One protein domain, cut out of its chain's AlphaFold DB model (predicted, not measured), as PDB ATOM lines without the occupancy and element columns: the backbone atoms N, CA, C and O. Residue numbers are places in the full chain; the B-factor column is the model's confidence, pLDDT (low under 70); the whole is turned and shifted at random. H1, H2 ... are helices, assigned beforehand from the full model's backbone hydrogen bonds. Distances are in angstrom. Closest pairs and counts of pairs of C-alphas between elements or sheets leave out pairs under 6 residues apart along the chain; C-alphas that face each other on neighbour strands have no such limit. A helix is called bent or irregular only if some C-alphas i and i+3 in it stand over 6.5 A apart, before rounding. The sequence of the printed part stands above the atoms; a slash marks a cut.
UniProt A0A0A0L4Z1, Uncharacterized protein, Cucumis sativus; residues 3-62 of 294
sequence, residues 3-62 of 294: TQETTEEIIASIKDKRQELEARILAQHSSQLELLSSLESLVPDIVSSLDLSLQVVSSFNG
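Overview. This is residues 3 to 62 of the 294 residues of an uncharacterized protein of Cucumis sativus (UniProt A0A0A0L4Z1). Two helices make a lopsided V: a very long one, H1, and a much shorter one, H2, meet near their ends at a corner, where a tight link turns the chain back. Both arms stick out from this corner, H1 with residues 3 to 35 and H2 and the residue after it with residues 49 to 62, and the space between the arms is empty. The printed part has 60 residues, with two named helices in the order H1, H2 and no named strand; its class is all helix. It is extended, with a radius of gyration of the C-alphas of 19.6 A, and flat, with spans of 59 by 30 by 7 A.

Arrangement. H1, residues 3 to 40, is the longest helix, and it touches H2, residues 46 to 61, with residues 36 to 40 alone. H2 touches H1 with residues 46 to 47 alone. Their closest C-alphas are those of Glu 40 and Ile 46, 6.1 A apart. The two helices run opposite ways at a steep tilt of 55 degrees. Their centres are 27.3 A apart. In H2 every O i to N i+4 pair is within hydrogen-bond range, and in H1 33 of 34 are.

Along the chain. H1 has 38 residues and measures 55.9 A from its first to its last C-alpha. It begins at C-alpha 3, (-20.305, 20.536, -47.058), and ends at C-alpha 40, (-11.765, 23.046, 8.112). H2 has 16 residues, measures 22.3 A and ends at C-alpha 61, (-18.252, 45.083, -6.623). Neither helix is bent.

Size, cuts and confidence. The two C-alphas farthest apart are those of Thr 3 and Pro 44, at 60.3 A. The first and last printed C-alphas, of Thr 3 and Gly 62, are 46.3 A apart. The printed part has no cut, and the link from H1 to H2, five residues, is tight. The mean pLDDT of the printed part is 88.9, and residues 3 to 5 are under 70.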
ATOM      1  N   THR A   3     -20.415  19.400 -47.999       60.97
ATOM      2  CA  THR A   3     -20.305  20.536 -47.058       60.97
ATOM      3  C   THR A   3     -21.088  20.355 -45.749       60.97
ATOM      4  O   THR A   3     -20.862  21.079 -44.778       60.97
ATOM      5  N   GLN A   4     -22.023  19.402 -45.707       60.03
ATOM      6  CA  GLN A   4     -22.835  19.131 -44.517       60.03
ATOM      7  C   GLN A   4     -22.038  18.322 -43.478       60.03
ATOM      8  O   GLN A   4     -22.050  18.659 -42.297       60.03
ATOM      9  N   GLU A   5     -21.277  17.323 -43.933       63.91
ATOM     10  CA  GLU A   5     -20.505  16.399 -43.090       63.91
ATOM     11  C   GLU A   5     -19.395  17.119 -42.309       63.91
ATOM     12  O   GLU A   5     -19.264  16.946 -41.099       63.91
ATOM     13  N   THR A   6     -18.689  18.055 -42.953       77.50
ATOM     14  CA  THR A   6     -17.663  18.879 -42.292       77.50
ATOM     15  C   THR A   6     -18.248  19.779 -41.203       77.50
ATOM     16  O   THR A   6     -17.605  20.060 -40.196       77.50
ATOM     17  N   THR A   7     -19.481  20.255 -41.395       83.75
ATOM     18  CA  THR A   7     -20.155  21.125 -40.421       83.75
ATOM     19  C   THR A   7     -20.593  20.325 -39.194       83.75
ATOM     20  O   THR A   7     -20.450  20.792 -38.064       83.75
ATOM     21  N   GLU A   8     -21.080  19.101 -39.398       88.62
ATOM     22  CA  GLU A   8     -21.453  18.186 -38.318       88.62
ATOM     23  C   GLU A   8     -20.234  17.737 -37.499       88.62
ATOM     24  O   GLU A   8     -20.301  17.730 -36.267       88.62
ATOM     25  N   GLU A   9     -19.099  17.475 -38.152       91.56
ATOM     26  CA  GLU A   9     -17.834  17.142 -37.487       91.56
ATOM     27  C   GLU A   9     -17.303  18.306 -36.629       91.56
ATOM     28  O   GLU A   9     -16.917  18.111 -35.472       91.56
ATOM     29  N   ILE A  10     -17.377  19.547 -37.129       93.69
ATOM     30  CA  ILE A  10     -17.017  20.748 -36.356       93.69
ATOM     31  C   ILE A  10     -17.921  20.895 -35.123       93.69
ATOM     32  O   ILE A  10     -17.434  21.166 -34.023       93.69
ATOM     33  N   ILE A  11     -19.236  20.693 -35.270       94.62
ATOM     34  CA  ILE A  11     -20.184  20.776 -34.147       94.62
ATOM     35  C   ILE A  11     -19.903  19.678 -33.113       94.62
ATOM     36  O   ILE A  11     -19.958  19.949 -31.910       94.62
ATOM     37  N   ALA A  12     -19.600  18.456 -33.557       94.50
ATOM     38  CA  ALA A  12     -19.227  17.357 -32.676       94.50
ATOM     39  C   ALA A  12     -17.945  17.684 -31.891       94.50
ATOM     40  O   ALA A  12     -17.936  17.560 -30.668       94.50
ATOM     41  N   SER A  13     -16.916  18.213 -32.560       94.75
ATOM     42  CA  SER A  13     -15.664  18.634 -31.921       94.75
ATOM     43  C   SER A  13     -15.863  19.757 -30.893       94.75
ATOM     44  O   SER A  13     -15.289  19.716 -29.804       94.75
ATOM     45  N   ILE A  14     -16.714  20.749 -31.186       95.94
ATOM     46  CA  ILE A  14     -17.036  21.826 -30.234       95.94
ATOM     47  C   ILE A  14     -17.744  21.269 -28.994       95.94
ATOM     48  O   ILE A  14     -17.449  21.695 -27.876       95.94
ATOM     49  N   LYS A  15     -18.678  20.327 -29.171       96.12
ATOM     50  CA  LYS A  15     -19.372  19.677 -28.050       96.12
ATOM     51  C   LYS A  15     -18.409  18.885 -27.174       96.12
ATOM     52  O   LYS A  15     -18.502  19.005 -25.957       96.12
ATOM     53  N   ASP A  16     -17.492  18.145 -27.787       96.19
ATOM     54  CA  ASP A  16     -16.484  17.358 -27.077       96.19
ATOM     55  C   ASP A  16     -15.563  18.259 -26.243       96.19
ATOM     56  O   ASP A  16     -15.465  18.101 -25.028       96.19
ATOM     57  N   LYS A  17     -15.024  19.331 -26.843       95.88
ATOM     58  CA  LYS A  17     -14.227  20.329 -26.108       95.88
ATOM     59  C   LYS A  17     -15.004  21.015 -24.990       95.88
ATOM     60  O   LYS A  17     -14.442  21.295 -23.933       95.88
ATOM     61  N   ARG A  18     -16.289  21.313 -25.202       95.69
ATOM     62  CA  ARG A  18     -17.138  21.883 -24.148       95.69
ATOM     63  C   ARG A  18     -17.262  20.907 -22.979       95.69
ATOM     64  O   ARG A  18     -17.075  21.315 -21.839       95.69
ATOM     65  N   GLN A  19     -17.531  19.638 -23.267       96.62
ATOM     66  CA  GLN A  19     -17.648  18.591 -22.260       96.62
ATOM     67  C   GLN A  19     -16.325  18.362 -21.515       96.62
ATOM     68  O   GLN A  19     -16.332  18.210 -20.295       96.62
ATOM     69  N   GLU A  20     -15.191  18.402 -22.216       96.88
ATOM     70  CA  GLU A  20     -13.856  18.328 -21.615       96.88
ATOM     71  C   GLU A  20     -13.619  19.488 -20.635       96.88
ATOM     72  O   GLU A  20     -13.193  19.276 -19.496       96.88
ATOM     73  N   LEU A  21     -13.939  20.720 -21.045       96.81
ATOM     74  CA  LEU A  21     -13.810  21.901 -20.190       96.81
ATOM     75  C   LEU A  21     -14.746  21.835 -18.979       96.81
ATOM     76  O   LEU A  21     -14.310  22.121 -17.865       96.81
ATOM     77  N   GLU A  22     -16.002  21.432 -19.172       95.50
ATOM     78  CA  GLU A  22     -16.969  21.226 -18.088       95.50
ATOM     79  C   GLU A  22     -16.451  20.186 -17.082       95.50
ATOM     80  O   GLU A  22     -16.436  20.444 -15.876       95.50
ATOM     81  N   ALA A  23     -15.939  19.047 -17.561       94.50
ATOM     82  CA  ALA A  23     -15.361  18.009 -16.713       94.50
ATOM     83  C   ALA A  23     -14.139  18.518 -15.932       94.50
ATOM     84  O   ALA A  23     -14.009  18.249 -14.737       94.50
ATOM     85  N   ARG A  24     -13.267  19.302 -16.576       95.81
ATOM     86  CA  ARG A  24     -12.091  19.896 -15.926       95.81
ATOM     87  C   ARG A  24     -12.475  20.907 -14.845       95.81
ATOM     88  O   ARG A  24     -11.866  20.900 -13.777       95.81
ATOM     89  N   ILE A  25     -13.482  21.746 -15.098       95.38
ATOM     90  CA  ILE A  25     -14.001  22.713 -14.117       95.38
ATOM     91  C   ILE A  25     -14.569  21.974 -12.902       95.38
ATOM     92  O   ILE A  25     -14.244  22.326 -11.769       95.38
ATOM     93  N   LEU A  26     -15.367  20.927 -13.125       93.31
ATOM     94  CA  LEU A  26     -15.943  20.126 -12.044       93.31
ATOM     95  C   LEU A  26     -14.869  19.399 -11.229       93.31
ATOM     96  O   LEU A  26     -14.929  19.416  -9.999       93.31
ATOM     97  N   ALA A  27     -13.864  18.816 -11.888       91.75
ATOM     98  CA  ALA A  27     -12.744  18.168 -11.212       91.75
ATOM     99  C   ALA A  27     -11.980  19.164 -10.331       91.75
ATOM    100  O   ALA A  27     -11.784  18.912  -9.142       91.75
ATOM    101  N   GLN A  28     -11.634  20.335 -10.870       93.94
ATOM    102  CA  GLN A  28     -10.950  21.376 -10.105       93.94
ATOM    103  C   GLN A  28     -11.787  21.852  -8.911       93.94
ATOM    104  O   GLN A  28     -11.260  21.968  -7.806       93.94
ATOM    105  N   HIS A  29     -13.084  22.088  -9.115       91.50
ATOM    106  CA  HIS A  29     -13.995  22.484  -8.045       91.50
ATOM    107  C   HIS A  29     -14.074  21.413  -6.948       91.50
ATOM    108  O   HIS A  29     -14.020  21.734  -5.764       91.50
ATOM    109  N   SER A  30     -14.124  20.129  -7.318       89.06
ATOM    110  CA  SER A  30     -14.129  19.029  -6.347       89.06
ATOM    111  C   SER A  30     -12.840  18.960  -5.522       89.06
ATOM    112  O   SER A  30     -12.914  18.855  -4.301       89.06
ATOM    113  N   SER A  31     -11.669  19.121  -6.150       90.81
ATOM    114  CA  SER A  31     -10.383  19.160  -5.443       90.81
ATOM    115  C   SER A  31     -10.270  20.366  -4.511       90.81
ATOM    116  O   SER A  31      -9.690  20.267  -3.433       90.81
ATOM    117  N   GLN A  32     -10.835  21.513  -4.902       91.06
ATOM    118  CA  GLN A  32     -10.890  22.694  -4.042       91.06
ATOM    119  C   GLN A  32     -11.764  22.452  -2.809       91.06
ATOM    120  O   GLN A  32     -11.342  22.784  -1.704       91.06
ATOM    121  N   LEU A  33     -12.937  21.835  -2.973       88.62
ATOM    122  CA  LEU A  33     -13.791  21.465  -1.839       88.62
ATOM    123  C   LEU A  33     -13.117  20.437  -0.924       88.62
ATOM    124  O   LEU A  33     -13.225  20.547   0.292       88.62
ATOM    125  N   GLU A  34     -12.381  19.472  -1.475       89.50
ATOM    126  CA  GLU A  34     -11.622  18.507  -0.673       89.50
ATOM    127  C   GLU A  34     -10.534  19.203   0.159       89.50
ATOM    128  O   GLU A  34     -10.442  18.984   1.369       89.50
ATOM    129  N   LEU A  35      -9.770  20.116  -0.447       88.94
ATOM    130  CA  LEU A  35      -8.765  20.903   0.266       88.94
ATOM    131  C   LEU A  35      -9.396  21.768   1.365       88.94
ATOM    132  O   LEU A  35      -8.881  21.811   2.481       88.94
ATOM    133  N   LEU A  36     -10.522  22.424   1.069       87.50
ATOM    134  CA  LEU A  36     -11.265  23.210   2.054       87.50
ATOM    135  C   LEU A  36     -11.769  22.336   3.207       87.50
ATOM    136  O   LEU A  36     -11.614  22.730   4.358       87.50
ATOM    137  N   SER A  37     -12.271  21.129   2.927       83.38
ATOM    138  CA  SER A  37     -12.692  20.178   3.966       83.38
ATOM    139  C   SER A  37     -11.523  19.723   4.849       83.38
ATOM    140  O   SER A  37     -11.652  19.626   6.069       83.38
ATOM    141  N   SER A  38     -10.340  19.519   4.257       86.38
ATOM    142  CA  SER A  38      -9.129  19.201   5.012       86.38
ATOM    143  C   SER A  38      -8.699  20.371   5.897       86.38
ATOM    144  O   SER A  38      -8.271  20.147   7.029       86.38
ATOM    145  N   LEU A  39      -8.804  21.607   5.404       86.50
ATOM    146  CA  LEU A  39      -8.450  22.806   6.165       86.50
ATOM    147  C   LEU A  39      -9.441  23.096   7.291       86.50
ATOM    148  O   LEU A  39      -9.006  23.477   8.372       86.50
ATOM    149  N   GLU A  40     -10.737  22.866   7.081       85.56
ATOM    150  CA  GLU A  40     -11.765  23.046   8.112       85.56
ATOM    151  C   GLU A  40     -11.503  22.162   9.342       85.56
ATOM    152  O   GLU A  40     -11.715  22.590  10.475       85.56
ATOM    153  N   SER A  41     -10.951  20.958   9.143       79.75
ATOM    154  CA  SER A  41     -10.556  20.081  10.254       79.75
ATOM    155  C   SER A  41      -9.423  20.648  11.124       79.75
ATOM    156  O   SER A  41      -9.302  20.279  12.293       79.75
ATOM    157  N   LEU A  42      -8.598  21.538  10.562       85.81
ATOM    158  CA  LEU A  42      -7.459  22.163  11.234       85.81
ATOM    159  C   LEU A  42      -7.806  23.556  11.779       85.81
ATOM    160  O   LEU A  42      -7.333  23.932  12.850       85.81
ATOM    161  N   VAL A  43      -8.626  24.310  11.048       85.00
ATOM    162  CA  VAL A  43      -9.056  25.670  11.378       85.00
ATOM    163  C   VAL A  43     -10.584  25.731  11.310       85.00
ATOM    164  O   VAL A  43     -11.143  25.856  10.216       85.00
ATOM    165  N   PRO A  44     -11.267  25.668  12.465       82.94
ATOM    166  CA  PRO A  44     -12.713  25.830  12.524       82.94
ATOM    167  C   PRO A  44     -13.155  27.177  11.935       82.94
ATOM    168  O   PRO A  44     -12.431  28.169  12.024       82.94
ATOM    169  N   ASP A  45     -14.352  27.213  11.349       83.38
ATOM    170  CA  ASP A  45     -15.010  28.417  10.812       83.38
ATOM    171  C   ASP A  45     -14.296  29.122   9.637       83.38
ATOM    172  O   ASP A  45     -14.689  30.221   9.226       83.38
ATOM    173  N   ILE A  46     -13.283  28.491   9.029       87.75
ATOM    174  CA  ILE A  46     -12.564  29.060   7.879       87.75
ATOM    175  C   ILE A  46     -13.491  29.323   6.684       87.75
ATOM    176  O   ILE A  46     -13.399  30.376   6.057       87.75
ATOM    177  N   VAL A  47     -14.441  28.425   6.415       87.06
ATOM    178  CA  VAL A  47     -15.415  28.578   5.321       87.06
ATOM    179  C   VAL A  47     -16.341  29.759   5.588       87.06
ATOM    180  O   VAL A  47     -16.507  30.616   4.728       87.06
ATOM    181  N   SER A  48     -16.872  29.860   6.808       87.25
ATOM    182  CA  SER A  48     -17.765  30.944   7.229       87.25
ATOM    183  C   SER A  48     -17.089  32.317   7.153       87.25
ATOM    184  O   SER A  48     -17.693  33.287   6.697       87.25
ATOM    185  N   SER A  49     -15.827  32.416   7.587       89.31
ATOM    186  CA  SER A  49     -15.063  33.670   7.527       89.31
ATOM    187  C   SER A  49     -14.695  34.064   6.094       89.31
ATOM    188  O   SER A  49     -14.802  35.242   5.731       89.31
ATOM    189  N   LEU A  50     -14.333  33.088   5.257       89.94
ATOM    190  CA  LEU A  50     -14.070  33.299   3.841       89.94
ATOM    191  C   LEU A  50     -15.337  33.761   3.117       89.94
ATOM    192  O   LEU A  50     -15.299  34.789   2.444       89.94
ATOM    193  N   ASP A  51     -16.463  33.078   3.318       91.00
ATOM    194  CA  ASP A  51     -17.751  33.439   2.724       91.00
ATOM    195  C   ASP A  51     -18.196  34.841   3.152       91.00
ATOM    196  O   ASP A  51     -18.629  35.626   2.310       91.00
ATOM    197  N   LEU A  52     -18.009  35.212   4.423       90.62
ATOM    198  CA  LEU A  52     -18.298  36.567   4.895       90.62
ATOM    199  C   LEU A  52     -17.418  37.610   4.191       90.62
ATOM    200  O   LEU A  52     -17.916  38.644   3.741       90.62
ATOM    201  N   SER A  53     -16.115  37.344   4.060       91.44
ATOM    202  CA  SER A  53     -15.190  38.252   3.371       91.44
ATOM    203  C   SER A  53     -15.547  38.415   1.889       91.44
ATOM    204  O   SER A  53     -15.598  39.535   1.375       91.44
ATOM    205  N   LEU A  54     -15.890  37.314   1.216       90.81
ATOM    206  CA  LEU A  54     -16.299  37.306  -0.181       90.81
ATOM    207  C   LEU A  54     -17.652  37.993  -0.365       90.81
ATOM    208  O   LEU A  54     -17.801  38.767  -1.305       90.81
ATOM    209  N   GLN A  55     -18.604  37.806   0.550       91.69
ATOM    210  CA  GLN A  55     -19.893  38.495   0.545       91.69
ATOM    211  C   GLN A  55     -19.726  40.016   0.664       91.69
ATOM    212  O   GLN A  55     -20.367  40.771  -0.076       91.69
ATOM    213  N   VAL A  56     -18.845  40.484   1.553       92.81
ATOM    214  CA  VAL A  56     -18.537  41.915   1.705       92.81
ATOM    215  C   VAL A  56     -17.926  42.469   0.417       92.81
ATOM    216  O   VAL A  56     -18.426  43.451  -0.128       92.81
ATOM    217  N   VAL A  57     -16.904  41.806  -0.132       90.44
ATOM    218  CA  VAL A  57     -16.261  42.215  -1.396       90.44
ATOM    219  C   VAL A  57     -17.251  42.197  -2.566       90.44
ATOM    220  O   VAL A  57     -17.247  43.099  -3.407       90.44
ATOM    221  N   SER A  58     -18.139  41.204  -2.612       89.69
ATOM    222  CA  SER A  58     -19.173  41.094  -3.641       89.69
ATOM    223  C   SER A  58     -20.183  42.238  -3.564       89.69
ATOM    224  O   SER A  58     -20.601  42.749  -4.603       89.69
ATOM    225  N   SER A  59     -20.503  42.695  -2.348       87.81
ATOM    226  CA  SER A  59     -21.395  43.836  -2.102       87.81
ATOM    227  C   SER A  59     -20.817  45.151  -2.638       87.81
ATOM    228  O   SER A  59     -21.559  45.959  -3.188       87.81
ATOM    229  N   PHE A  60     -19.497  45.351  -2.547       90.69
ATOM    230  CA  PHE A  60     -18.831  46.528  -3.124       90.69
ATOM    231  C   PHE A  60     -18.716  46.465  -4.648       90.69
ATOM    232  O   PHE A  60     -18.835  47.484  -5.324       90.69
ATOM    233  N   ASN A  61     -18.497  45.270  -5.194       88.06
ATOM    234  CA  ASN A  61     -18.252  45.083  -6.623       88.06
ATOM    235  C   ASN A  61     -19.530  44.859  -7.447       88.06
ATOM    236  O   ASN A  61     -19.439  44.681  -8.662       88.06
ATOM    237  N   GLY A  62     -20.705  44.814  -6.806       85.88
ATOM    238  CA  GLY A  62     -21.986  44.547  -7.467       85.88
ATOM    239  C   GLY A  62     -22.057  43.171  -8.137       85.88
ATOM    240  O   GLY A  62     -22.836  42.976  -9.069       85.88
TER     241      GLY A  62